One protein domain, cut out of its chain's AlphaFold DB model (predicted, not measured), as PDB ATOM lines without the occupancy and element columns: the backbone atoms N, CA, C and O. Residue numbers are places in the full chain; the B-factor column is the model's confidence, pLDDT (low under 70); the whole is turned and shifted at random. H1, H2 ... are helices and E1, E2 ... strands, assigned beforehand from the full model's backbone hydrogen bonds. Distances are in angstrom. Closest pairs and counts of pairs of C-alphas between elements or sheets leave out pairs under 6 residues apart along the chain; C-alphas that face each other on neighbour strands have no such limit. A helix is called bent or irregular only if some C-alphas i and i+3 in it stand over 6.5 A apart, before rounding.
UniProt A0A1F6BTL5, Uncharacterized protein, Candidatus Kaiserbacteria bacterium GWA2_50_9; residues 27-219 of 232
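AT A GLANCE: This is residues 27 to 219 of the 232 residues of an uncharacterized protein of Candidatus Kaiserbacteria bacterium GWA2_50_9 (UniProt A0A1F6BTL5). Two lobes stand end to end: a small sandwich of two strongly twisted sheets with crossed strands, and a cluster of crossed helices, H2 to H5 with the later part of H1. The long helix H1 runs from beside the sandwich into the cluster, and the last helix, H6, packs on residues 31 to 39 of H1. The printed part has 193 residues, with H1 to H5 first, then E1 to E8, then H6. The sheets, E1, E5, E8, E2 and E3, E4, E7, E6 in order, are antiparallel throughout, and the class is mixed, helices and strands. The whole is compact, with a radius of gyration of the C-alphas of 16.9 A and spans of 51 by 40 by 32 A.

IN THESE COORDINATES: H1, residues 27 to 53, begins at C-alpha 27 (253.298, 139.163, 149.476) and is 39.5 A long. H2 is residues 58 to 68, H3 73 to 80, H4 84 to 99 at 23.3 A, and H5 105 to 118 at 20.0 A. H4 is irregular: C-alphas 85 and 88 are 7.2 A apart. E1 is residues 121 to 128 at 21.7 A, E2 141 to 143, E3 146 to 148, E4 153 to 159 at 18.8 A, E5 173 to 180 at 21.2 A, E6 188 to 190, E7 195 to 198, and E8 200 to 208 at 21.4 A. E8 bends by 74 degrees at residue 204. H6, residues 209 to 219, ends at C-alpha 219 (253.948, 132.168, 159.677).

HOW THE PARTS SIT: H1 is the hub, touching H2, H3, H4 and H6. With residues 44 to 52 alone it touches H2, closest at the C-alphas of Arg 48 and Val 61, 6.3 A, a hairpin at a shallow tilt of 34 degrees, only just short of steep. H3 and H5 touch about perpendicular, at 78 degrees, closest at the C-alphas of Val 79 and Cys 113, 4.9 A. H3 is on the first sheet, over E1, at a height over the sheet of 8.5 A. N 124 and O 177 of E1 and E5 are 2.8 A apart, N 176 and O 205 of E5 and E8 2.8 A, and N 142 and O 201 of E2 and E8 2.8 A. In the other sheet N 155 and O 146 of E4 and E3 are 2.8 A apart, N 156 and O 198 of E4 and E7 2.8 A, and N 188 and O 197 of E6 and E7 2.8 A. The sheets form a sandwich, two sheets face to face, 10.0 A centre to centre where they face each other, with strands at 69 degrees. Every O i to N i+4 pair is within hydrogen-bond range in H1, H2, H3, H5 and H6, and 10 of 12 in H4.

THE WHOLE: The C-alphas farthest apart, of Arg 101 and Asp 149, are 52.0 A apart. The printed part has no cut. The links E1 to E2 and E4 to E5 are long. Residues 166 to 170 and residue 193 have pLDDT under 70.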
ATOM      1  N   PRO A  27     253.410 139.040 148.020       80.50
ATOM      2  CA  PRO A  27     253.298 139.163 149.476       80.50
ATOM      3  C   PRO A  27     251.856 139.317 149.975       80.50
ATOM      4  O   PRO A  27     251.543 138.923 151.094       80.50
ATOM      5  N   GLU A  28     250.973 139.907 149.170       81.44
ATOM      6  CA  GLU A  28     249.562 140.086 149.508       81.44
ATOM      7  C   GLU A  28     248.822 138.745 149.433       81.44
ATOM      8  O   GLU A  28     248.121 138.383 150.378       81.44
ATOM      9  N   LEU A  29     249.058 137.956 148.381       86.06
ATOM     10  CA  LEU A  29     248.505 136.601 148.257       86.06
ATOM     11  C   LEU A  29     248.953 135.689 149.408       86.06
ATOM     12  O   LEU A  29     248.145 134.940 149.955       86.06
ATOM     13  N   LYS A  30     250.214 135.803 149.838       88.88
ATOM     14  CA  LYS A  30     250.741 135.049 150.983       88.88
ATOM     15  C   LYS A  30     250.019 135.401 152.291       88.88
ATOM     16  O   LYS A  30     249.671 134.510 153.062       88.88
ATOM     17  N   ARG A  31     249.730 136.686 152.538       91.38
ATOM     18  CA  ARG A  31     248.940 137.103 153.715       91.38
ATOM     19  C   ARG A  31     247.507 136.583 153.668       91.38
ATOM     20  O   ARG A  31     247.005 136.156 154.701       91.38
ATOM     21  N   GLU A  32     246.867 136.623 152.500       91.38
ATOM     22  CA  GLU A  32     245.521 136.071 152.304       91.38
ATOM     23  C   GLU A  32     245.474 134.584 152.666       91.38
ATOM     24  O   GLU A  32     244.615 134.164 153.436       91.38
ATOM     25  N   TYR A  33     246.433 133.803 152.163       92.00
ATOM     26  CA  TYR A  33     246.539 132.378 152.461       92.00
ATOM     27  C   TYR A  33     246.613 132.113 153.971       92.00
ATOM     28  O   TYR A  33     245.803 131.358 154.512       92.00
ATOM     29  N   TYR A  34     247.533 132.784 154.671       94.00
ATOM     30  CA  TYR A  34     247.691 132.601 156.116       94.00
ATOM     31  C   TYR A  34     246.488 133.090 156.915       94.00
ATOM     32  O   TYR A  34     246.105 132.446 157.890       94.00
ATOM     33  N   PHE A  35     245.859 134.187 156.495       94.19
ATOM     34  CA  PHE A  35     244.625 134.660 157.107       94.19
ATOM     35  C   PHE A  35     243.529 133.592 157.037       94.19
ATOM     36  O   PHE A  35     242.957 133.234 158.067       94.19
ATOM     37  N   ARG A  36     243.268 133.038 155.845       93.31
ATOM     38  CA  ARG A  36     242.226 132.018 155.654       93.31
ATOM     39  C   ARG A  36     242.531 130.746 156.435       93.31
ATOM     40  O   ARG A  36     241.634 130.226 157.088       93.31
ATOM     41  N   ALA A  37     243.788 130.298 156.452       93.94
ATOM     42  CA  ALA A  37     244.205 129.130 157.229       93.94
ATOM     43  C   ALA A  37     243.990 129.319 158.743       93.94
ATOM     44  O   ALA A  37     243.500 128.411 159.417       93.94
ATOM     45  N   LEU A  38     244.314 130.500 159.282       95.44
ATOM     46  CA  LEU A  38     244.114 130.816 160.699       95.44
ATOM     47  C   LEU A  38     242.630 130.894 161.063       95.44
ATOM     48  O   LEU A  38     242.223 130.315 162.070       95.44
ATOM     49  N   VAL A  39     241.815 131.557 160.238       94.69
ATOM     50  CA  VAL A  39     240.364 131.627 160.466       94.69
ATOM     51  C   VAL A  39     239.725 130.244 160.362       94.69
ATOM     52  O   VAL A  39     238.926 129.882 161.221       94.69
ATOM     53  N   LEU A  40     240.100 129.444 159.362       95.25
ATOM     54  CA  LEU A  40     239.619 128.073 159.214       95.25
ATOM     55  C   LEU A  40     239.948 127.232 160.454       95.25
ATOM     56  O   LEU A  40     239.064 126.581 161.001       95.25
ATOM     57  N   SER A  41     241.195 127.288 160.928       95.06
ATOM     58  CA  SER A  41     241.630 126.593 162.147       95.06
ATOM     59  C   SER A  41     240.824 127.027 163.377       95.06
ATOM     60  O   SER A  41     240.350 126.188 164.142       95.06
ATOM     61  N   HIS A  42     240.599 128.334 163.536       96.12
ATOM     62  CA  HIS A  42     239.781 128.876 164.619       96.12
ATOM     63  C   HIS A  42     238.337 128.351 164.565       96.12
ATOM     64  O   HIS A  42     237.852 127.797 165.549       96.12
ATOM     65  N   LEU A  43     237.677 128.447 163.407       97.06
ATOM     66  CA  LEU A  43     236.304 127.965 163.220       97.06
ATOM     67  C   LEU A  43     236.174 126.458 163.447       97.06
ATOM     68  O   LEU A  43     235.179 126.004 164.003       97.06
ATOM     69  N   LEU A  44     237.170 125.672 163.030       96.25
ATOM     70  CA  LEU A  44     237.191 124.236 163.289       96.25
ATOM     71  C   LEU A  44     237.180 123.945 164.791       96.25
ATOM     72  O   LEU A  44     236.415 123.087 165.223       96.25
ATOM     73  N   ASN A  45     237.973 124.665 165.586       96.62
ATOM     74  CA  ASN A  45     238.012 124.465 167.034       96.62
ATOM     75  C   ASN A  45     236.663 124.785 167.691       96.62
ATOM     76  O   ASN A  45     236.132 123.954 168.422       96.62
ATOM     77  N   THR A  46     236.052 125.926 167.366       96.50
ATOM     78  CA  THR A  46     234.775 126.316 167.990       96.50
ATOM     79  C   THR A  46     233.597 125.462 167.511       96.50
ATOM     80  O   THR A  46     232.620 125.266 168.237       96.50
ATOM     81  N   ILE A  47     233.664 124.907 166.295       96.56
ATOM     82  CA  ILE A  47     232.687 123.927 165.805       96.56
ATOM     83  C   ILE A  47     232.857 122.579 166.510       96.56
ATOM     84  O   ILE A  47     231.845 121.962 166.830       96.56
ATOM     85  N   ARG A  48     234.090 122.136 166.798       97.94
ATOM     86  CA  ARG A  48     234.330 120.933 167.618       97.94
ATOM     87  C   ARG A  48     233.689 121.080 168.997       97.94
ATOM     88  O   ARG A  48     232.908 120.216 169.370       97.94
ATOM     89  N   GLU A  49     233.922 122.207 169.668       97.81
ATOM     90  CA  GLU A  49     233.283 122.525 170.955       97.81
ATOM     91  C   GLU A  49     231.749 122.485 170.843       97.81
ATOM     92  O   GLU A  49     231.074 121.840 171.636       97.81
ATOM     93  N   SER A  50     231.186 123.085 169.788       97.75
ATOM     94  CA  SER A  50     229.730 123.096 169.574       97.75
ATOM     95  C   SER A  50     229.138 121.701 169.307       97.75
ATOM     96  O   SER A  50     227.982 121.449 169.651       97.75
ATOM     97  N   LEU A  51     229.891 120.806 168.656       98.38
ATOM     98  CA  LEU A  51     229.495 119.410 168.442       98.38
ATOM     99  C   LEU A  51     229.514 118.638 169.766       98.38
ATOM    100  O   LEU A  51     228.550 117.942 170.075       98.38
ATOM    101  N   GLU A  52     230.576 118.792 170.557       98.12
ATOM    102  CA  GLU A  52     230.714 118.169 171.881       98.12
ATOM    103  C   GLU A  52     229.593 118.625 172.827       98.12
ATOM    104  O   GLU A  52     228.931 117.790 173.446       98.12
ATOM    105  N   ASP A  53     229.290 119.927 172.850       97.75
ATOM    106  CA  ASP A  53     228.173 120.504 173.614       97.75
ATOM    107  C   ASP A  53     226.806 119.939 173.188       97.75
ATOM    108  O   ASP A  53     225.874 119.885 173.989       97.75
ATOM    109  N   SER A  54     226.688 119.494 171.933       97.81
ATOM    110  CA  SER A  54     225.476 118.880 171.375       97.81
ATOM    111  C   SER A  54     225.414 117.359 171.572       97.81
ATOM    112  O   SER A  54     224.504 116.715 171.054       97.81
ATOM    113  N   GLY A  55     226.370 116.778 172.305       97.88
ATOM    114  CA  GLY A  55     226.381 115.368 172.699       97.88
ATOM    115  C   GLY A  55     227.250 114.445 171.846       97.88
ATOM    116  O   GLY A  55     227.395 113.279 172.210       97.88
ATOM    117  N   PHE A  56     227.879 114.943 170.773       98.44
ATOM    118  CA  PHE A  56     228.731 114.114 169.916       98.44
ATOM    119  C   PHE A  56     229.907 113.531 170.703       98.44
ATOM    120  O   PHE A  56     230.612 114.230 171.435       98.44
ATOM    121  N   LEU A  57     230.184 112.248 170.484       97.94
ATOM    122  CA  LEU A  57     231.363 111.597 171.043       97.94
ATOM    123  C   LEU A  57     232.632 112.092 170.341       97.94
ATOM    124  O   LEU A  57     232.622 112.378 169.144       97.94
ATOM    125  N   GLN A  58     233.773 112.066 171.038       98.06
ATOM    126  CA  GLN A  58     235.067 112.456 170.457       98.06
ATOM    127  C   GLN A  58     235.357 111.749 169.121       98.06
ATOM    128  O   GLN A  58     235.811 112.375 168.167       98.06
ATOM    129  N   SER A  59     235.039 110.454 169.019       98.06
ATOM    130  CA  SER A  59     235.208 109.688 167.781       98.06
ATOM    131  C   SER A  59     234.341 110.204 166.631       98.06
ATOM    132  O   SER A  59     234.735 110.106 165.473       98.06
ATOM    133  N   GLU A  60     233.160 110.742 166.922       98.31
ATOM    134  CA  GLU A  60     232.260 111.316 165.921       98.31
ATOM    135  C   GLU A  60     232.720 112.712 165.509       98.31
ATOM    136  O   GLU A  60     232.708 113.022 164.320       98.31
ATOM    137  N   VAL A  61     233.214 113.515 166.453       98.50
ATOM    138  CA  VAL A  61     233.870 114.803 166.177       98.50
ATOM    139  C   VAL A  61     235.095 114.605 165.274       98.50
ATOM    140  O   VAL A  61     235.304 115.345 164.307       98.50
ATOM    141  N   ASP A  62     235.887 113.563 165.520       98.25
ATOM    142  CA  ASP A  62     237.050 113.229 164.695       98.25
ATOM    143  C   ASP A  62     236.640 112.775 163.284       98.25
ATOM    144  O   ASP A  62     237.267 113.163 162.295       98.25
ATOM    145  N   VAL A  63     235.543 112.020 163.154       98.44
ATOM    146  CA  VAL A  63     234.967 111.685 161.841       98.44
ATOM    147  C   VAL A  63     234.441 112.940 161.143       98.44
ATOM    148  O   VAL A  63     234.707 113.116 159.955       98.44
ATOM    149  N   PHE A  64     233.745 113.833 161.851       98.56
ATOM    150  CA  PHE A  64     233.212 115.076 161.290       98.56
ATOM    151  C   PHE A  64     234.339 115.932 160.710       98.56
ATOM    152  O   PHE A  64     234.290 116.329 159.547       98.56
ATOM    153  N   THR A  65     235.389 116.164 161.498       97.69
ATOM    154  CA  THR A  65     236.556 116.954 161.077       97.69
ATOM    155  C   THR A  65     237.332 116.286 159.944       97.69
ATOM    156  O   THR A  65     237.746 116.966 159.005       97.69
ATOM    157  N   THR A  66     237.457 114.956 159.960       98.19
ATOM    158  CA  THR A  66     238.069 114.196 158.859       98.19
ATOM    159  C   THR A  66     237.268 114.313 157.562       98.19
ATOM    160  O   THR A  66     237.851 114.447 156.491       98.19
ATOM    161  N   GLU A  67     235.936 114.248 157.623       98.31
ATOM    162  CA  GLU A  67     235.079 114.394 156.441       98.31
ATOM    163  C   GLU A  67     235.072 115.830 155.919       98.31
ATOM    164  O   GLU A  67     235.115 116.032 154.708       98.31
ATOM    165  N   LEU A  68     235.091 116.818 156.814       97.75
ATOM    166  CA  LEU A  68     235.209 118.228 156.457       97.75
ATOM    167  C   LEU A  68     236.533 118.515 155.732       97.75
ATOM    168  O   LEU A  68     236.524 119.140 154.678       97.75
ATOM    169  N   ALA A  69     237.655 117.979 156.222       96.69
ATOM    170  CA  ALA A  69     238.974 118.159 155.608       96.69
ATOM    171  C   ALA A  69     239.113 117.536 154.202       96.69
ATOM    172  O   ALA A  69     240.052 117.862 153.477       96.69
ATOM    173  N   LYS A  70     238.201 116.635 153.803       97.44
ATOM    174  CA  LYS A  70     238.157 116.063 152.444       97.44
ATOM    175  C   LYS A  70     237.480 116.982 151.429       97.44
ATOM    176  O   LYS A  70     237.595 116.727 150.231       97.44
ATOM    177  N   LEU A  71     236.728 117.980 151.890       97.25
ATOM    178  CA  LEU A  71     236.047 118.940 151.026       97.25
ATOM    179  C   LEU A  71     237.038 119.976 150.490       97.25
ATOM    180  O   LEU A  71     238.057 120.256 151.127       97.25
ATOM    181  N   ASP A  72     236.724 120.566 149.337       96.12
ATOM    182  CA  ASP A  72     237.404 121.790 148.920       96.12
ATOM    183  C   ASP A  72     237.101 122.935 149.898       96.12
ATOM    184  O   ASP A  72     236.184 122.870 150.716       96.12
ATOM    185  N   GLU A  73     237.921 123.975 149.858       92.81
ATOM    186  CA  GLU A  73     237.867 125.057 150.835       92.81
ATOM    187  C   GLU A  73     236.533 125.827 150.818       92.81
ATOM    188  O   GLU A  73     236.031 126.215 151.875       92.81
ATOM    189  N   ASP A  74     235.924 126.015 149.646       93.62
ATOM    190  CA  ASP A  74     234.633 126.704 149.528       93.62
ATOM    191  C   ASP A  74     233.513 125.875 150.180       93.62
ATOM    192  O   ASP A  74     232.630 126.412 150.862       93.62
ATOM    193  N   ASP A  75     233.574 124.552 150.041       97.25
ATOM    194  CA  ASP A  75     232.660 123.615 150.687       97.25
ATOM    195  C   ASP A  75     232.922 123.508 152.194       97.25
ATOM    196  O   ASP A  75     231.970 123.416 152.977       97.25
ATOM    197  N   GLN A  76     234.181 123.611 152.632       97.69
ATOM    198  CA  GLN A  76     234.512 123.723 154.053       97.69
ATOM    199  C   GLN A  76     233.883 124.976 154.665       97.69
ATOM    200  O   GLN A  76     233.182 124.886 155.675       97.69
ATOM    201  N   PHE A  77     234.050 126.139 154.030       96.88
ATOM    202  CA  PHE A  77     233.423 127.374 154.499       96.88
ATOM    203  C   PHE A  77     231.901 127.336 154.424       96.88
ATOM    204  O   PHE A  77     231.236 127.903 155.291       96.88
ATOM    205  N   SER A  78     231.332 126.615 153.459       97.25
ATOM    206  CA  SER A  78     229.890 126.377 153.417       97.25
ATOM    207  C   SER A  78     229.420 125.623 154.663       97.25
ATOM    208  O   SER A  78     228.441 126.039 155.283       97.25
ATOM    209  N   VAL A  79     230.120 124.567 155.093       98.06
ATOM    210  CA  VAL A  79     229.790 123.827 156.330       98.06
ATOM    211  C   VAL A  79     229.982 124.688 157.577       98.06
ATOM    212  O   VAL A  79     229.112 124.714 158.445       98.06
ATOM    213  N   LEU A  80     231.085 125.433 157.648       97.81
ATOM    214  CA  LEU A  80     231.447 126.264 158.801       97.81
ATOM    215  C   LEU A  80     230.635 127.568 158.899       97.81
ATOM    216  O   LEU A  80     230.749 128.287 159.886       97.81
ATOM    217  N   SER A  81     229.779 127.866 157.916       97.56
ATOM    218  CA  SER A  81     228.975 129.096 157.875       97.56
ATOM    219  C   SER A  81     227.753 129.118 158.807       97.56
ATOM    220  O   SER A  81     226.938 130.044 158.733       97.56
ATOM    221  N   ILE A  82     227.587 128.112 159.673       97.62
ATOM    222  CA  ILE A  82     226.462 128.033 160.615       97.62
ATOM    223  C   ILE A  82     226.637 129.115 161.699       97.62
ATOM    224  O   ILE A  82     227.597 129.040 162.474       97.62
ATOM    225  N   PRO A  83     225.714 130.094 161.800       97.62
ATOM    226  CA  PRO A  83     225.763 131.114 162.843       97.62
ATOM    227  C   PRO A  83     225.770 130.503 164.238       97.62
ATOM    228  O   PRO A  83     225.121 129.474 164.459       97.62
ATOM    229  N   PHE A  84     226.469 131.149 165.170       96.69
ATOM    230  CA  PHE A  84     226.675 130.646 166.528       96.69
ATOM    231  C   PHE A  84     225.357 130.226 167.191       96.69
ATOM    232  O   PHE A  84     225.232 129.116 167.704       96.69
ATOM    233  N   GLU A  85     224.335 131.075 167.095       95.00
ATOM    234  CA  GLU A  85     223.025 130.873 167.712       95.00
ATOM    235  C   GLU A  85     222.230 129.696 167.126       95.00
ATOM    236  O   GLU A  85     221.250 129.248 167.722       95.00
ATOM    237  N   LEU A  86     222.627 129.186 165.955       96.44
ATOM    238  CA  LEU A  86     221.979 128.050 165.303       96.44
ATOM    239  C   LEU A  86     222.714 126.727 165.526       96.44
ATOM    240  O   LEU A  86     222.099 125.684 165.296       96.44
ATOM    241  N   ARG A  87     223.983 126.752 165.960       95.62
ATOM    242  CA  ARG A  87     224.846 125.562 166.052       95.62
ATOM    243  C   ARG A  87     224.233 124.469 166.920       95.62
ATOM    244  O   ARG A  87     224.007 123.386 166.395       95.62
ATOM    245  N   GLY A  88     223.872 124.777 168.170       95.19
ATOM    246  CA  GLY A  88     223.299 123.797 169.107       95.19
ATOM    247  C   GLY A  88     222.095 123.066 168.514       95.19
ATOM    248  O   GLY A  88     222.153 121.871 168.266       95.19
ATOM    249  N   ARG A  89     221.055 123.805 168.106       96.38
ATOM    250  CA  ARG A  89     219.853 123.212 167.489       96.38
ATOM    251  C   ARG A  89     220.158 122.382 166.235       96.38
ATOM    252  O   ARG A  89     219.480 121.393 165.964       96.38
ATOM    253  N   VAL A  90     221.088 122.836 165.391       97.44
ATOM    254  CA  VAL A  90     221.442 122.121 164.156       97.44
ATOM    255  C   VAL A  90     222.185 120.830 164.483       97.44
ATOM    256  O   VAL A  90     221.843 119.790 163.926       97.44
ATOM    257  N   PHE A  91     223.174 120.889 165.370       98.44
ATOM    258  CA  PHE A  91     224.000 119.745 165.731       98.44
ATOM    259  C   PHE A  91     223.240 118.737 166.586       98.44
ATOM    260  O   PHE A  91     223.273 117.567 166.228       98.44
ATOM    261  N   GLU A  92     222.463 119.159 167.584       98.31
ATOM    262  CA  GLU A  92     221.561 118.285 168.356       98.31
ATOM    263  C   GLU A  92     220.666 117.455 167.430       98.31
ATOM    264  O   GLU A  92     220.584 116.237 167.553       98.31
ATOM    265  N   LYS A  93     220.069 118.087 166.412       98.19
ATOM    266  CA  LYS A  93     219.244 117.369 165.436       98.19
ATOM    267  C   LYS A  93     220.030 116.294 164.674       98.19
ATOM    268  O   LYS A  93     219.514 115.203 164.444       98.19
ATOM    269  N   TYR A  94     221.248 116.602 164.224       98.44
ATOM    270  CA  TYR A  94     222.076 115.603 163.542       98.44
ATOM    271  C   TYR A  94     222.546 114.508 164.495       98.44
ATOM    272  O   TYR A  94     222.619 113.361 164.068       98.44
ATOM    273  N   HIS A  95     222.831 114.845 165.752       98.44
ATOM    274  CA  HIS A  95     223.175 113.883 166.790       98.44
ATOM    275  C   HIS A  95     222.035 112.878 166.990       98.44
ATOM    276  O   HIS A  95     222.248 111.681 166.823       98.44
ATOM    277  N   GLU A  96     220.803 113.358 167.188       98.25
ATOM    278  CA  GLU A  96     219.606 112.511 167.287       98.25
ATOM    279  C   GLU A  96     219.433 111.610 166.049       98.25
ATOM    280  O   GLU A  96     219.176 110.411 166.163       98.25
ATOM    281  N   ASP A  97     219.610 112.157 164.839       98.31
ATOM    282  CA  ASP A  97     219.528 111.379 163.594       98.31
ATOM    283  C   ASP A  97     220.625 110.297 163.489       98.31
ATOM    284  O   ASP A  97     220.407 109.263 162.845       98.31
ATOM    285  N   ILE A  98     221.802 110.523 164.079       98.19
ATOM    286  CA  ILE A  98     222.920 109.571 164.115       98.19
ATOM    287  C   ILE A  98     222.650 108.471 165.148       98.19
ATOM    288  O   ILE A  98     222.793 107.290 164.816       98.19
ATOM    289  N   GLU A  99     222.191 108.828 166.349       97.81
ATOM    290  CA  GLU A  99     221.813 107.873 167.400       97.81
ATOM    291  C   GLU A  99     220.681 106.943 166.934       97.81
ATOM    292  O   GLU A  99     220.762 105.718 167.088       97.81
ATOM    293  N   ASP A 100     219.686 107.501 166.240       97.88
ATOM    294  CA  ASP A 100     218.572 106.765 165.630       97.88
ATOM    295  C   ASP A 100     218.976 105.980 164.363       97.88
ATOM    296  O   ASP A 100     218.139 105.322 163.734       97.88
ATOM    297  N   ARG A 101     220.252 106.037 163.951       96.81
ATOM    298  CA  ARG A 101     220.802 105.399 162.737       96.81
ATOM    299  C   ARG A 101     220.103 105.824 161.439       96.81
ATOM    300  O   ARG A 101     220.131 105.087 160.450       96.81
ATOM    301  N   ARG A 102     219.483 107.008 161.419       97.81
ATOM    302  CA  ARG A 102     218.872 107.606 160.217       97.81
ATOM    303  C   ARG A 102     219.920 108.198 159.283       97.81
ATOM    304  O   ARG A 102     219.704 108.252 158.074       97.81
ATOM    305  N   THR A 103     221.053 108.630 159.829       98.12
ATOM    306  CA  THR A 103     222.182 109.161 159.063       98.12
ATOM    307  C   THR A 103     223.520 108.731 159.670       98.12
ATOM    308  O   THR A 103     223.574 108.078 160.707       98.12
ATOM    309  N   SER A 104     224.613 109.071 158.993       98.38
ATOM    310  CA  SER A 104     225.976 108.955 159.517       98.38
ATOM    311  C   SER A 104     226.595 110.344 159.642       98.38
ATOM    312  O   SER A 104     226.177 111.265 158.940       98.38
ATOM    313  N   VAL A 105     227.644 110.491 160.458       98.31
ATOM    314  CA  VAL A 105     228.403 111.751 160.581       98.31
ATOM    315  C   VAL A 105     228.856 112.272 159.208       98.31
ATOM    316  O   VAL A 105     228.668 113.442 158.883       98.31
ATOM    317  N   ALA A 106     229.373 111.388 158.349       98.19
ATOM    318  CA  ALA A 106     229.796 111.749 156.996       98.19
ATOM    319  C   ALA A 106     228.642 112.280 156.130       98.19
ATOM    320  O   ALA A 106     228.818 113.212 155.343       98.19
ATOM    321  N   ASN A 107     227.448 111.703 156.273       98.38
ATOM    322  CA  ASN A 107     226.264 112.186 155.572       98.38
ATOM    323  C   ASN A 107     225.740 113.496 156.170       98.38
ATOM    324  O   ASN A 107     225.264 114.331 155.408       98.38
ATOM    325  N   ALA A 108     225.878 113.717 157.481       98.38
ATOM    326  CA  ALA A 108     225.547 114.991 158.117       98.38
ATOM    327  C   ALA A 108     226.409 116.138 157.562       98.38
ATOM    328  O   ALA A 108     225.857 117.143 157.122       98.38
ATOM    329  N   VAL A 109     227.736 115.963 157.464       98.56
ATOM    330  CA  VAL A 109     228.644 116.963 156.860       98.56
ATOM    331  C   VAL A 109     228.216 117.310 155.430       98.56
ATOM    332  O   VAL A 109     228.098 118.484 155.075       98.56
ATOM    333  N   ARG A 110     227.928 116.294 154.604       98.31
ATOM    334  CA  ARG A 110     227.486 116.500 153.213       98.31
ATOM    335  C   ARG A 110     226.132 117.192 153.129       98.31
ATOM    336  O   ARG A 110     225.962 118.070 152.291       98.31
ATOM    337  N   ASP A 111     225.182 116.813 153.978       98.38
ATOM    338  CA  ASP A 111     223.844 117.404 154.006       98.38
ATOM    339  C   ASP A 111     223.884 118.871 154.468       98.38
ATOM    340  O   ASP A 111     223.251 119.721 153.841       98.38
ATOM    341  N   ILE A 112     224.696 119.203 155.480       98.19
ATOM    342  CA  ILE A 112     224.967 120.594 155.880       98.19
ATOM    343  C   ILE A 112     225.541 121.374 154.695       98.19
ATOM    344  O   ILE A 112     225.008 122.426 154.336       98.19
ATOM    345  N   CYS A 113     226.592 120.844 154.060       98.25
ATOM    346  CA  CYS A 113     227.232 121.480 152.910       98.25
ATOM    347  C   CYS A 113     226.215 121.755 151.791       98.25
ATOM    348  O   CYS A 113     226.070 122.888 151.337       98.25
ATOM    349  N   GLN A 114     225.432 120.747 151.397       97.56
ATOM    350  CA  GLN A 114     224.424 120.871 150.341       97.56
ATOM    351  C   GLN A 114     223.343 121.902 150.677       97.56
ATOM    352  O   GLN A 114     222.996 122.731 149.830       97.56
ATOM    353  N   LYS A 115     222.817 121.876 151.909       96.56
ATOM    354  CA  LYS A 115     221.817 122.844 152.372       96.56
ATOM    355  C   LYS A 115     222.366 124.265 152.341       96.56
ATOM    356  O   LYS A 115     221.679 125.150 151.842       96.56
ATOM    357  N   ASN A 116     223.593 124.477 152.803       96.88
ATOM    358  CA  ASN A 116     224.206 125.802 152.844       96.88
ATOM    359  C   ASN A 116     224.561 126.309 151.439       96.88
ATOM    360  O   ASN A 116     224.200 127.434 151.087       96.88
ATOM    361  N   LYS A 117     225.129 125.457 150.575       95.62
ATOM    362  CA  LYS A 117     225.412 125.794 149.169       95.62
ATOM    363  C   LYS A 117     224.162 126.173 148.388       95.62
ATOM    364  O   LYS A 117     224.215 127.093 147.579       95.62
ATOM    365  N   LYS A 118     223.021 125.521 148.648       94.12
ATOM    366  CA  LYS A 118     221.737 125.864 148.011       94.12
ATOM    367  C   LYS A 118     221.363 127.339 148.205       94.12
ATOM    368  O   LYS A 118     220.785 127.936 147.301       94.12
ATOM    369  N   TYR A 119     221.686 127.919 149.359       92.38
ATOM    370  CA  TYR A 119     221.437 129.332 149.657       92.38
ATOM    371  C   TYR A 119     222.662 130.225 149.404       92.38
ATOM    372  O   TYR A 119     222.599 131.439 149.594       92.38
ATOM    373  N   GLY A 120     223.771 129.644 148.937       94.75
ATOM    374  CA  GLY A 120     225.046 130.331 148.774       94.75
ATOM    375  C   GLY A 120     225.604 130.833 150.102       94.75
ATOM    376  O   GLY A 120     226.132 131.938 150.142       94.75
ATOM    377  N   PHE A 121     225.429 130.088 151.194       96.81
ATOM    378  CA  PHE A 121     226.012 130.455 152.480       96.81
ATOM    379  C   PHE A 121     227.503 130.132 152.512       96.81
ATOM    380  O   PHE A 121     227.915 129.036 152.145       96.81
ATOM    381  N   THR A 122     228.295 131.101 152.957       96.50
ATOM    382  CA  THR A 122     229.741 130.990 153.164       96.50
ATOM    383  C   THR A 122     230.167 131.932 154.295       96.50
ATOM    384  O   THR A 122     229.321 132.536 154.962       96.50
ATOM    385  N   VAL A 123     231.466 132.062 154.539       96.56
ATOM    386  CA  VAL A 123     232.021 132.979 155.538       96.56
ATOM    387  C   VAL A 123     232.301 134.356 154.933       96.56
ATOM    388  O   VAL A 123     232.714 134.491 153.783       96.56
ATOM    389  N   GLY A 124     232.078 135.396 155.725       95.69
ATOM    390  CA  GLY A 124     232.508 136.761 155.458       95.69
ATOM    391  C   GLY A 124     233.175 137.364 156.689       95.69
ATOM    392  O   GLY A 124     233.054 136.842 157.795       95.69
ATOM    393  N   TYR A 125     233.860 138.485 156.502       94.88
ATOM    394  CA  TYR A 125     234.681 139.119 157.531       94.88
ATOM    395  C   TYR A 125     234.207 140.546 157.796       94.88
ATOM    396  O   TYR A 125     234.255 141.401 156.908       94.88
ATOM    397  N   HIS A 126     233.761 140.816 159.019       94.12
ATOM    398  CA  HIS A 126     233.364 142.143 159.474       94.12
ATOM    399  C   HIS A 126     234.362 142.673 160.505       94.12
ATOM    400  O   HIS A 126     234.592 142.050 161.538       94.12
ATOM    401  N   LEU A 127     234.926 143.853 160.249       91.56
ATOM    402  CA  LEU A 127     235.820 144.533 161.186       91.56
ATOM    403  C   LEU A 127     235.061 145.592 161.983       91.56
ATOM    404  O   LEU A 127     234.413 146.469 161.404       91.56
ATOM    405  N   SER A 128     235.209 145.553 163.306       89.38
ATOM    406  CA  SER A 128     234.591 146.512 164.222       89.38
ATOM    407  C   SER A 128     235.602 147.088 165.213       89.38
ATOM    408  O   SER A 128     236.498 146.402 165.700       89.38
ATOM    409  N   ASP A 129     235.445 148.368 165.550       87.94
ATOM    410  CA  ASP A 129     236.193 149.025 166.634       87.94
ATOM    411  C   ASP A 129     235.567 148.777 168.015       87.94
ATOM    412  O   ASP A 129     236.193 149.040 169.047       87.94
ATOM    413  N   HIS A 130     234.338 148.262 168.034       89.00
ATOM    414  CA  HIS A 130     233.562 147.983 169.233       89.00
ATOM    415  C   HIS A 130     233.243 146.495 169.323       89.00
ATOM    416  O   HIS A 130     232.838 145.888 168.331       89.00
ATOM    417  N   HIS A 131     233.372 145.947 170.527       92.06
ATOM    418  CA  HIS A 131     232.904 144.604 170.830       92.06
ATOM    419  C   HIS A 131     231.375 144.554 170.714       92.06
ATOM    420  O   HIS A 131     230.673 145.415 171.254       92.06
ATOM    421  N   ILE A 132     230.871 143.547 170.011       93.44
ATOM    422  CA  ILE A 132     229.454 143.283 169.781       93.44
ATOM    423  C   ILE A 132     229.085 142.092 170.668       93.44
ATOM    424  O   ILE A 132     229.422 140.964 170.326       93.44
ATOM    425  N   PRO A 133     228.422 142.297 171.819       93.75
ATOM    426  CA  PRO A 133     228.071 141.194 172.703       93.75
ATOM    427  C   PRO A 133     226.904 140.368 172.146       93.75
ATOM    428  O   PRO A 133     226.039 140.882 171.432       93.75
ATOM    429  N   LYS A 134     226.841 139.097 172.555       93.31
ATOM    430  CA  LYS A 134     225.668 138.235 172.362       93.31
ATOM    431  C   LYS A 134     224.452 138.842 173.070       93.31
ATOM    432  O   LYS A 134     224.564 139.355 174.186       93.31
ATOM    433  N   ALA A 135     223.289 138.790 172.432       92.00
ATOM    434  CA  ALA A 135     222.034 139.216 173.035       92.00
ATOM    435  C   ALA A 135     221.528 138.180 174.056       92.00
ATOM    436  O   ALA A 135     221.893 137.006 174.019       92.00
ATOM    437  N   ASN A 136     220.624 138.598 174.950       86.31
ATOM    438  CA  ASN A 136     220.090 137.740 176.023       86.31
ATOM    439  C   ASN A 136     219.364 136.482 175.518       86.31
ATOM    440  O   ASN A 136     219.240 135.509 176.249       86.31
ATOM    441  N   ASN A 137     218.850 136.511 174.288       85.81
ATOM    442  CA  ASN A 137     218.194 135.375 173.641       85.81
ATOM    443  C   ASN A 137     219.180 134.458 172.891       85.81
ATOM    444  O   ASN A 137     218.738 133.626 172.106       85.81
ATOM    445  N   GLY A 138     220.489 134.648 173.072       87.44
ATOM    446  CA  GLY A 138     221.543 133.896 172.393       87.44
ATOM    447  C   GLY A 138     221.873 134.387 170.983       87.44
ATOM    448  O   GLY A 138     222.893 133.971 170.443       87.44
ATOM    449  N   ALA A 139     221.069 135.283 170.398       92.25
ATOM    450  CA  ALA A 139     221.333 135.824 169.067       92.25
ATOM    451  C   ALA A 139     222.615 136.666 169.061       92.25
ATOM    452  O   ALA A 139     222.848 137.468 169.974       92.25
ATOM    453  N   TRP A 140     223.430 136.515 168.021       96.88
ATOM    454  CA  TRP A 140     224.667 137.267 167.870       96.88
ATOM    455  C   TRP A 140     224.727 137.869 166.473       96.88
ATOM    456  O   TRP A 140     225.141 137.227 165.516       96.88
ATOM    457  N   ASP A 141     224.265 139.112 166.347       96.50
ATOM    458  CA  ASP A 141     224.103 139.758 165.047       96.50
ATOM    459  C   ASP A 141     224.679 141.175 165.020       96.50
ATOM    460  O   ASP A 141     224.629 141.929 165.997       96.50
ATOM    461  N   ILE A 142     225.132 141.582 163.838       95.56
ATOM    462  CA  ILE A 142     225.590 142.933 163.523       95.56
ATOM    463  C   ILE A 142     224.483 143.654 162.767       95.56
ATOM    464  O   ILE A 142     224.166 143.323 161.624       95.56
ATOM    465  N   LYS A 143     223.893 144.670 163.398       94.62
ATOM    466  CA  LYS A 143     222.909 145.547 162.752       94.62
ATOM    467  C   LYS A 143     223.607 146.587 161.887       94.62
ATOM    468  O   LYS A 143     224.638 147.134 162.276       94.62
ATOM    469  N   GLY A 144     223.001 146.904 160.746       91.62
ATOM    470  CA  GLY A 144     223.488 147.965 159.879       91.62
ATOM    471  C   GLY A 144     223.554 149.313 160.590       91.62
ATOM    472  O   GLY A 144     222.564 149.777 161.154       91.62
ATOM    473  N   ASN A 145     224.731 149.934 160.564       89.19
ATOM    474  CA  ASN A 145     225.013 151.222 161.202       89.19
ATOM    475  C   ASN A 145     225.680 152.227 160.252       89.19
ATOM    476  O   ASN A 145     225.993 153.341 160.663       89.19
ATOM    477  N   GLU A 146     225.855 151.863 158.980       87.00
ATOM    478  CA  GLU A 146     226.350 152.746 157.929       87.00
ATOM    479  C   GLU A 146     225.263 152.931 156.868       87.00
ATOM    480  O   GLU A 146     224.733 151.960 156.333       87.00
ATOM    481  N   PHE A 147     224.882 154.179 156.599       89.75
ATOM    482  CA  PHE A 147     223.873 154.480 155.590       89.75
ATOM    483  C   PHE A 147     224.461 154.269 154.189       89.75
ATOM    484  O   PHE A 147     225.451 154.911 153.836       89.75
ATOM    485  N   ASP A 148     223.850 153.378 153.410       88.38
ATOM    486  CA  ASP A 148     224.186 153.126 152.009       88.38
ATOM    487  C   ASP A 148     223.159 153.836 151.121       88.38
ATOM    488  O   ASP A 148     221.967 153.515 151.142       88.38
ATOM    489  N   ASP A 149     223.615 154.814 150.346       87.88
ATOM    490  CA  ASP A 149     222.795 155.609 149.433       87.88
ATOM    491  C   ASP A 149     222.281 154.795 148.237       87.88
ATOM    492  O   ASP A 149     221.195 155.074 147.729       87.88
ATOM    493  N   ARG A 150     223.000 153.738 147.836       86.88
ATOM    494  CA  ARG A 150     222.595 152.842 146.737       86.88
ATOM    495  C   ARG A 150     221.364 152.020 147.107       86.88
ATOM    496  O   ARG A 150     220.548 151.726 146.239       86.88
ATOM    497  N   ASP A 151     221.234 151.659 148.385       85.56
ATOM    498  CA  ASP A 151     220.100 150.889 148.915       85.56
ATOM    499  C   ASP A 151     219.100 151.743 149.709       85.56
ATOM    500  O   ASP A 151     218.032 151.249 150.076       85.56
ATOM    501  N   ASN A 152     219.430 153.013 149.971       89.94
ATOM    502  CA  ASN A 152     218.668 153.949 150.801       89.94
ATOM    503  C   ASN A 152     218.327 153.369 152.193       89.94
ATOM    504  O   ASN A 152     217.199 153.491 152.682       89.94
ATOM    505  N   ARG A 153     219.283 152.652 152.804       91.56
ATOM    506  CA  ARG A 153     219.110 151.896 154.060       91.56
ATOM    507  C   ARG A 153     220.407 151.831 154.863       91.56
ATOM    508  O   ARG A 153     221.497 151.983 154.324       91.56
ATOM    509  N   TRP A 154     220.279 151.563 156.161       92.56
ATOM    510  CA  TRP A 154     221.412 151.279 157.040       92.56
ATOM    511  C   TRP A 154     221.880 149.836 156.855       92.56
ATOM    512  O   TRP A 154     221.089 148.901 156.992       92.56
ATOM    513  N   MET A 155     223.163 149.669 156.556       93.75
ATOM    514  CA  MET A 155     223.785 148.404 156.190       93.75
ATOM    515  C   MET A 155     225.003 148.121 157.071       93.75
ATOM    516  O   MET A 155     225.656 149.026 157.597       93.75
ATOM    517  N   ALA A 156     225.281 146.838 157.259       94.00
ATOM    518  CA  ALA A 156     226.528 146.316 157.782       94.00
ATOM    519  C   ALA A 156     227.287 145.680 156.615       94.00
ATOM    520  O   ALA A 156     226.686 144.997 155.783       94.00
ATOM    521  N   TYR A 157     228.593 145.925 156.548       93.31
ATOM    522  CA  TYR A 157     229.453 145.465 155.459       93.31
ATOM    523  C   TYR A 157     230.322 144.303 155.911       93.31
ATOM    524  O   TYR A 157     230.747 144.262 157.060       93.31
ATOM    525  N   TYR A 158     230.640 143.405 154.994       93.94
ATOM    526  CA  TYR A 158     231.664 142.391 155.190       93.94
ATOM    527  C   TYR A 158     232.498 142.248 153.921       93.94
ATOM    528  O   TYR A 158     232.052 142.572 152.815       93.94
ATOM    529  N   SER A 159     233.710 141.743 154.092       92.94
ATOM    530  CA  SER A 159     234.598 141.362 153.000       92.94
ATOM    531  C   SER A 159     234.608 139.846 152.849       92.94
ATOM    532  O   SER A 159     234.513 139.129 153.839       92.94
ATOM    533  N   GLU A 160     234.717 139.357 151.619       90.69
ATOM    534  CA  GLU A 160     234.852 137.918 151.340       90.69
ATOM    535  C   GLU A 160     236.319 137.454 151.411       90.69
ATOM    536  O   GLU A 160     236.588 136.258 151.446       90.69
ATOM    537  N   ASP A 161     237.274 138.388 151.444       87.69
ATOM    538  CA  ASP A 161     238.704 138.106 151.567       87.69
ATOM    539  C   ASP A 161     239.437 139.167 152.410       87.69
ATOM    540  O   ASP A 161     238.907 140.245 152.715       87.69
ATOM    541  N   TYR A 162     240.659 138.849 152.830       84.38
ATOM    542  CA  TYR A 162     241.500 139.718 153.656       84.38
ATOM    543  C   TYR A 162     242.086 140.902 152.875       84.38
ATOM    544  O   TYR A 162     242.257 142.008 153.419       84.38
ATOM    545  N   LEU A 163     242.389 140.712 151.591       82.06
ATOM    546  CA  LEU A 163     242.963 141.751 150.730       82.06
ATOM    547  C   LEU A 163     242.020 142.920 150.493       82.06
ATOM    548  O   LEU A 163     242.424 144.086 150.595       82.06
ATOM    549  N   ASN A 164     240.756 142.607 150.242       79.81
ATOM    550  CA  ASN A 164     239.692 143.576 150.119       79.81
ATOM    551  C   ASN A 164     238.998 143.768 151.467       79.81
ATOM    552  O   ASN A 164     237.813 144.072 151.496       79.81
ATOM    553  N   ARG A 165     239.680 143.645 152.612       76.75
ATOM    554  CA  ARG A 165     239.069 144.057 153.885       76.75
ATOM    555  C   ARG A 165     238.541 145.489 153.784       76.75
ATOM    556  O   ARG A 165     239.179 146.351 153.174       76.75
ATOM    557  N   TYR A 166     237.387 145.763 154.376       65.25
ATOM    558  CA  TYR A 166     236.815 147.106 154.393       65.25
ATOM    559  C   TYR A 166     237.668 148.036 155.281       65.25
ATOM    560  O   TYR A 166     237.434 148.191 156.476       65.25
ATOM    561  N   LYS A 167     238.706 148.652 154.690       59.06
ATOM    562  CA  LYS A 167     239.780 149.398 155.389       59.06
ATOM    563  C   LYS A 167     239.342 150.704 156.059       59.06
ATOM    564  O   LYS A 167     240.173 151.362 156.679       59.06
ATOM    565  N   LYS A 168     238.072 151.111 155.946       58.38
ATOM    566  CA  LYS A 168     237.570 152.338 156.591       58.38
ATOM    567  C   LYS A 168     237.668 152.263 158.122       58.38
ATOM    568  O   LYS A 168     237.742 153.302 158.767       58.38
ATOM    569  N   LYS A 169     237.700 151.051 158.687       61.66
ATOM    570  CA  LYS A 169     237.902 150.792 160.115       61.66
ATOM    571  C   LYS A 169     239.118 149.890 160.286       61.66
ATOM    572  O   LYS A 169     239.197 148.832 159.665       61.66
ATOM    573  N   SER A 170     240.061 150.278 161.139       64.69
ATOM    574  CA  SER A 170     241.205 149.440 161.527       64.69
ATOM    575  C   SER A 170     240.802 148.358 162.543       64.69
ATOM    576  O   SER A 170     241.598 148.053 163.425       64.69
ATOM    577  N   GLY A 171     239.558 147.867 162.462       72.19
ATOM    578  CA  GLY A 171     238.795 147.250 163.552       72.19
ATOM    579  C   GLY A 171     239.607 146.337 164.463       72.19
ATOM    580  O   GLY A 171     240.346 145.474 163.996       72.19
ATOM    581  N   LYS A 172     239.456 146.535 165.776       82.44
ATOM    582  CA  LYS A 172     240.088 145.694 166.804       82.44
ATOM    583  C   LYS A 172     239.520 144.274 166.813       82.44
ATOM    584  O   LYS A 172     240.254 143.340 167.104       82.44
ATOM    585  N   TYR A 173     238.236 144.145 166.497       90.62
ATOM    586  CA  TYR A 173     237.491 142.895 166.526       90.62
ATOM    587  C   TYR A 173     237.228 142.420 165.101       90.62
ATOM    588  O   TYR A 173     236.730 143.195 164.274       90.62
ATOM    589  N   LEU A 174     237.552 141.158 164.830       93.56
ATOM    590  CA  LEU A 174     237.209 140.473 163.593       93.56
ATOM    591  C   LEU A 174     236.032 139.542 163.865       93.56
ATOM    592  O   LEU A 174     236.174 138.537 164.547       93.56
ATOM    593  N   TYR A 175     234.883 139.854 163.287       96.12
ATOM    594  CA  TYR A 175     233.726 138.974 163.304       96.12
ATOM    595  C   TYR A 175     233.695 138.152 162.024       96.12
ATOM    596  O   TYR A 175     233.631 138.708 160.921       96.12
ATOM    597  N   VAL A 176     233.705 136.830 162.166       97.44
ATOM    598  CA  VAL A 176     233.341 135.922 161.081       97.44
ATOM    599  C   VAL A 176     231.820 135.892 161.027       97.44
ATOM    600  O   VAL A 176     231.163 135.570 162.012       97.44
ATOM    601  N   VAL A 177     231.245 136.255 159.889       97.81
ATOM    602  CA  VAL A 177     229.795 136.356 159.687       97.81
ATOM    603  C   VAL A 177     229.338 135.411 158.590       97.81
ATOM    604  O   VAL A 177     230.102 135.094 157.677       97.81
ATOM    605  N   ARG A 178     228.074 134.986 158.632       97.69
ATOM    606  CA  ARG A 178     227.482 134.253 157.511       97.69
ATOM    607  C   ARG A 178     227.256 135.211 156.346       97.69
ATOM    608  O   ARG A 178     226.452 136.134 156.440       97.69
ATOM    609  N   ALA A 179     227.947 134.967 155.243       96.38
ATOM    610  CA  ALA A 179     227.744 135.642 153.973       96.38
ATOM    611  C   ALA A 179     226.753 134.859 153.106       96.38
ATOM    612  O   ALA A 179     226.818 133.634 153.036       96.38
ATOM    613  N   GLU A 180     225.873 135.567 152.402       95.06
ATOM    614  CA  GLU A 180     225.003 134.997 151.374       95.06
ATOM    615  C   GLU A 180     225.493 135.481 150.002       95.06
ATOM    616  O   GLU A 180     225.491 136.678 149.713       95.06
ATOM    617  N   ILE A 181     225.972 134.560 149.164       90.81
ATOM    618  CA  ILE A 181     226.574 134.881 147.859       90.81
ATOM    619  C   ILE A 181     225.717 134.478 146.658       90.81
ATOM    620  O   ILE A 181     226.076 134.801 145.521       90.81
ATOM    621  N   SER A 182     224.576 133.827 146.902       88.62
ATOM    622  CA  SER A 182     223.606 133.474 145.863       88.62
ATOM    623  C   SER A 182     223.008 134.729 145.196       88.62
ATOM    624  O   SER A 182     222.780 135.729 145.888       88.62
ATOM    625  N   PRO A 183     222.715 134.703 143.878       83.75
ATOM    626  CA  PRO A 183     222.056 135.811 143.177       83.75
ATOM    627  C   PRO A 183     220.719 136.240 143.795       83.75
ATOM    628  O   PRO A 183     220.388 137.423 143.770       83.75
ATOM    629  N   ASP A 184     219.990 135.292 144.388       85.56
ATOM    630  CA  ASP A 184     218.682 135.519 145.015       85.56
ATOM    631  C   ASP A 184     218.786 135.844 146.517       85.56
ATOM    632  O   ASP A 184     217.784 135.836 147.235       85.56
ATOM    633  N   SER A 185     220.000 136.088 147.020       88.38
ATOM    634  CA  SER A 185     220.222 136.343 148.443       88.38
ATOM    635  C   SER A 185     219.694 137.699 148.906       88.38
ATOM    636  O   SER A 185     219.475 138.641 148.135       88.38
ATOM    637  N   SER A 186     219.510 137.810 150.223       88.44
ATOM    638  CA  SER A 186     219.135 139.073 150.857       88.44
ATOM    639  C   SER A 186     220.307 140.063 150.912       88.44
ATOM    640  O   SER A 186     220.099 141.278 151.009       88.44
ATOM    641  N   HIS A 187     221.536 139.553 150.799       93.50
ATOM    642  CA  HIS A 187     222.758 140.338 150.810       93.50
ATOM    643  C   HIS A 187     222.982 141.020 149.457       93.50
ATOM    644  O   HIS A 187     222.817 140.445 148.382       93.50
ATOM    645  N   LYS A 188     223.403 142.284 149.495       92.00
ATOM    646  CA  LYS A 188     223.822 143.022 148.301       92.00
ATOM    647  C   LYS A 188     225.325 142.897 148.144       92.00
ATOM    648  O   LYS A 188     226.060 143.080 149.109       92.00
ATOM    649  N   ARG A 189     225.792 142.625 146.926       88.12
ATOM    650  CA  ARG A 189     227.215 142.406 146.641       88.12
ATOM    651  C   ARG A 189     227.768 143.466 145.710       88.12
ATOM    652  O   ARG A 189     227.103 143.903 144.775       88.12
ATOM    653  N   ASP A 190     228.997 143.872 145.982       81.06
ATOM    654  CA  ASP A 190     229.831 144.641 145.072       81.06
ATOM    655  C   ASP A 190     230.933 143.714 144.552       81.06
ATOM    656  O   ASP A 190     231.994 143.559 145.162       81.06
ATOM    657  N   LEU A 191     230.648 143.061 143.420       72.56
ATOM    658  CA  LEU A 191     231.531 142.057 142.815       72.56
ATOM    659  C   LEU A 191     232.900 142.631 142.434       72.56
ATOM    660  O   LEU A 191     233.876 141.889 142.362       72.56
ATOM    661  N   SER A 192     232.995 143.948 142.222       75.12
ATOM    662  CA  SER A 192     234.260 144.590 141.871       75.12
ATOM    663  C   SER A 192     235.258 144.575 143.031       75.12
ATOM    664  O   SER A 192     236.465 144.528 142.791       75.12
ATOM    665  N   ASN A 193     234.766 144.572 144.275       69.81
ATOM    666  CA  ASN A 193     235.571 144.693 145.492       69.81
ATOM    667  C   ASN A 193     235.406 143.515 146.457       69.81
ATOM    668  O   ASN A 193     235.985 143.557 147.535       69.81
ATOM    669  N   LYS A 194     234.653 142.472 146.078       85.06
ATOM    670  CA  LYS A 194     234.373 141.298 146.925       85.06
ATOM    671  C   LYS A 194     233.813 141.680 148.300       85.06
ATOM    672  O   LYS A 194     234.194 141.133 149.336       85.06
ATOM    673  N   TRP A 195     232.930 142.675 148.298       89.62
ATOM    674  CA  TRP A 195     232.211 143.120 149.488       89.62
ATOM    675  C   TRP A 195     230.764 142.693 149.397       89.62
ATOM    676  O   TRP A 195     230.134 142.806 148.342       89.62
ATOM    677  N   GLY A 196     230.220 142.287 150.532       92.38
ATOM    678  CA  GLY A 196     228.793 142.142 150.714       92.38
ATOM    679  C   GLY A 196     228.279 143.095 151.778       92.38
ATOM    680  O   GLY A 196     229.034 143.659 152.575       92.38
ATOM    681  N   ARG A 197     226.969 143.311 151.767       93.69
ATOM    682  CA  ARG A 197     226.285 144.127 152.761       93.69
ATOM    683  C   ARG A 197     224.863 143.649 152.984       93.69
ATOM    684  O   ARG A 197     224.185 143.235 152.044       93.69
ATOM    685  N   ALA A 198     224.403 143.764 154.218       95.31
ATOM    686  CA  ALA A 198     223.046 143.415 154.614       95.31
ATOM    687  C   ALA A 198     222.561 144.340 155.733       95.31
ATOM    688  O   ALA A 198     223.361 144.988 156.405       95.31
ATOM    689  N   SER A 199     221.250 144.393 155.965       94.31
ATOM    690  CA  SER A 199     220.692 145.107 157.125       94.31
ATOM    691  C   SER A 199     221.064 144.452 158.459       94.31
ATOM    692  O   SER A 199     221.055 145.111 159.501       94.31
ATOM    693  N   LEU A 200     221.360 143.153 158.421       95.44
ATOM    694  CA  LEU A 200     221.714 142.322 159.561       95.44
ATOM    695  C   LEU A 200     222.701 141.249 159.091       95.44
ATOM    696  O   LEU A 200     222.450 140.622 158.065       95.44
ATOM    697  N   LEU A 201     223.792 141.045 159.824       97.12
ATOM    698  CA  LEU A 201     224.739 139.952 159.593       97.12
ATOM    699  C   LEU A 201     224.778 139.060 160.829       97.12
ATOM    700  O   LEU A 201     225.072 139.561 161.912       97.12
ATOM    701  N   SER A 202     224.526 137.765 160.665       97.56
ATOM    702  CA  SER A 202     224.640 136.805 161.767       97.56
ATOM    703  C   SER A 202     226.094 136.397 161.967       97.56
ATOM    704  O   SER A 202     226.796 136.079 160.999       97.56
ATOM    705  N   ILE A 203     226.547 136.435 163.215       98.31
ATOM    706  CA  ILE A 203     227.920 136.131 163.604       98.31
ATOM    707  C   ILE A 203     228.071 134.616 163.744       98.31
ATOM    708  O   ILE A 203     227.314 133.935 164.432       98.31
ATOM    709  N   ILE A 204     229.081 134.091 163.064       98.06
ATOM    710  CA  ILE A 204     229.564 132.726 163.231       98.06
ATOM    711  C   ILE A 204     230.525 132.694 164.413       98.06
ATOM    712  O   ILE A 204     230.366 131.830 165.269       98.06
ATOM    713  N   ASP A 205     231.495 133.614 164.450       97.44
ATOM    714  CA  ASP A 205     232.490 133.695 165.520       97.44
ATOM    715  C   ASP A 205     233.177 135.061 165.643       97.44
ATOM    716  O   ASP A 205     233.044 135.920 164.765       97.44
ATOM    717  N   GLU A 206     233.950 135.237 166.717       95.81
ATOM    718  CA  GLU A 206     234.814 136.398 166.951       95.81
ATOM    719  C   GLU A 206     236.282 135.980 167.102       95.81
ATOM    720  O   GLU A 206     236.630 135.164 167.951       95.81
ATOM    721  N   CYS A 207     237.156 136.630 166.334       92.00
ATOM    722  CA  CYS A 207     238.604 136.534 166.455       92.00
ATOM    723  C   CYS A 207     239.198 137.873 166.925       92.00
ATOM    724  O   CYS A 207     238.752 138.952 166.507       92.00
ATOM    725  N   ASP A 208     240.287 137.825 167.697       88.50
ATOM    726  CA  ASP A 208     241.118 139.008 167.929       88.50
ATOM    727  C   ASP A 208     241.954 139.295 166.671       88.50
ATOM    728  O   ASP A 208     242.820 138.515 166.265       88.50
ATOM    729  N   MET A 209     241.711 140.447 166.039       88.44
ATOM    730  CA  MET A 209     242.412 140.822 164.811       88.44
ATOM    731  C   MET A 209     243.927 140.963 165.027       88.44
ATOM    732  O   MET A 209     244.711 140.736 164.105       88.44
ATOM    733  N   ARG A 210     244.369 141.330 166.235       88.94
ATOM    734  CA  ARG A 210     245.797 141.447 166.560       88.94
ATOM    735  C   ARG A 210     246.471 140.088 166.577       88.94
ATOM    736  O   ARG A 210     247.574 139.983 166.049       88.94
ATOM    737  N   GLU A 211     245.819 139.080 167.146       91.25
ATOM    738  CA  GLU A 211     246.334 137.708 167.170       91.25
ATOM    739  C   GLU A 211     246.414 137.139 165.752       91.25
ATOM    740  O   GLU A 211     247.437 136.572 165.372       91.25
ATOM    741  N   ILE A 212     245.394 137.390 164.923       91.69
ATOM    742  CA  ILE A 212     245.409 137.003 163.507       91.69
ATOM    743  C   ILE A 212     246.574 137.670 162.760       91.69
ATOM    744  O   ILE A 212     247.340 136.995 162.075       91.69
ATOM    745  N   GLU A 213     246.762 138.987 162.902       90.69
ATOM    746  CA  GLU A 213     247.867 139.704 162.248       90.69
ATOM    747  C   GLU A 213     249.247 139.228 162.729       90.69
ATOM    748  O   GLU A 213     250.177 139.111 161.925       90.69
ATOM    749  N   GLN A 214     249.393 138.941 164.026       92.88
ATOM    750  CA  GLN A 214     250.615 138.361 164.587       92.88
ATOM    751  C   GLN A 214     250.883 136.975 163.998       92.88
ATOM    752  O   GLN A 214     251.972 136.760 163.465       92.88
ATOM    753  N   GLY A 215     249.880 136.093 163.981       93.50
ATOM    754  CA  GLY A 215     249.984 134.753 163.410       93.50
ATOM    755  C   GLY A 215     250.372 134.763 161.930       93.50
ATOM    756  O   GLY A 215     251.251 134.007 161.520       93.50
ATOM    757  N   ILE A 216     249.803 135.676 161.131       92.88
ATOM    758  CA  ILE A 216     250.194 135.857 159.721       92.88
ATOM    759  C   ILE A 216     251.677 136.233 159.617       92.88
ATOM    760  O   ILE A 216     252.414 135.654 158.819       92.88
ATOM    761  N   ASN A 217     252.130 137.212 160.403       93.06
ATOM    762  CA  ASN A 217     253.513 137.685 160.341       93.06
ATOM    763  C   ASN A 217     254.513 136.607 160.787       93.06
ATOM    764  O   ASN A 217     255.575 136.469 160.178       93.06
ATOM    765  N   GLU A 218     254.181 135.844 161.827       93.69
ATOM    766  CA  GLU A 218     255.003 134.738 162.317       93.69
ATOM    767  C   GLU A 218     255.092 133.604 161.298       93.69
ATOM    768  O   GLU A 218     256.191 133.126 161.019       93.69
ATOM    769  N   ALA A 219     253.971 133.219 160.685       92.56
ATOM    770  CA  ALA A 219     253.948 132.168 159.677       92.56
ATOM    771  C   ALA A 219     254.784 132.542 158.440       92.56
ATOM    772  O   ALA A 219     255.613 131.749 157.994       92.56
TER     773      ALA A 219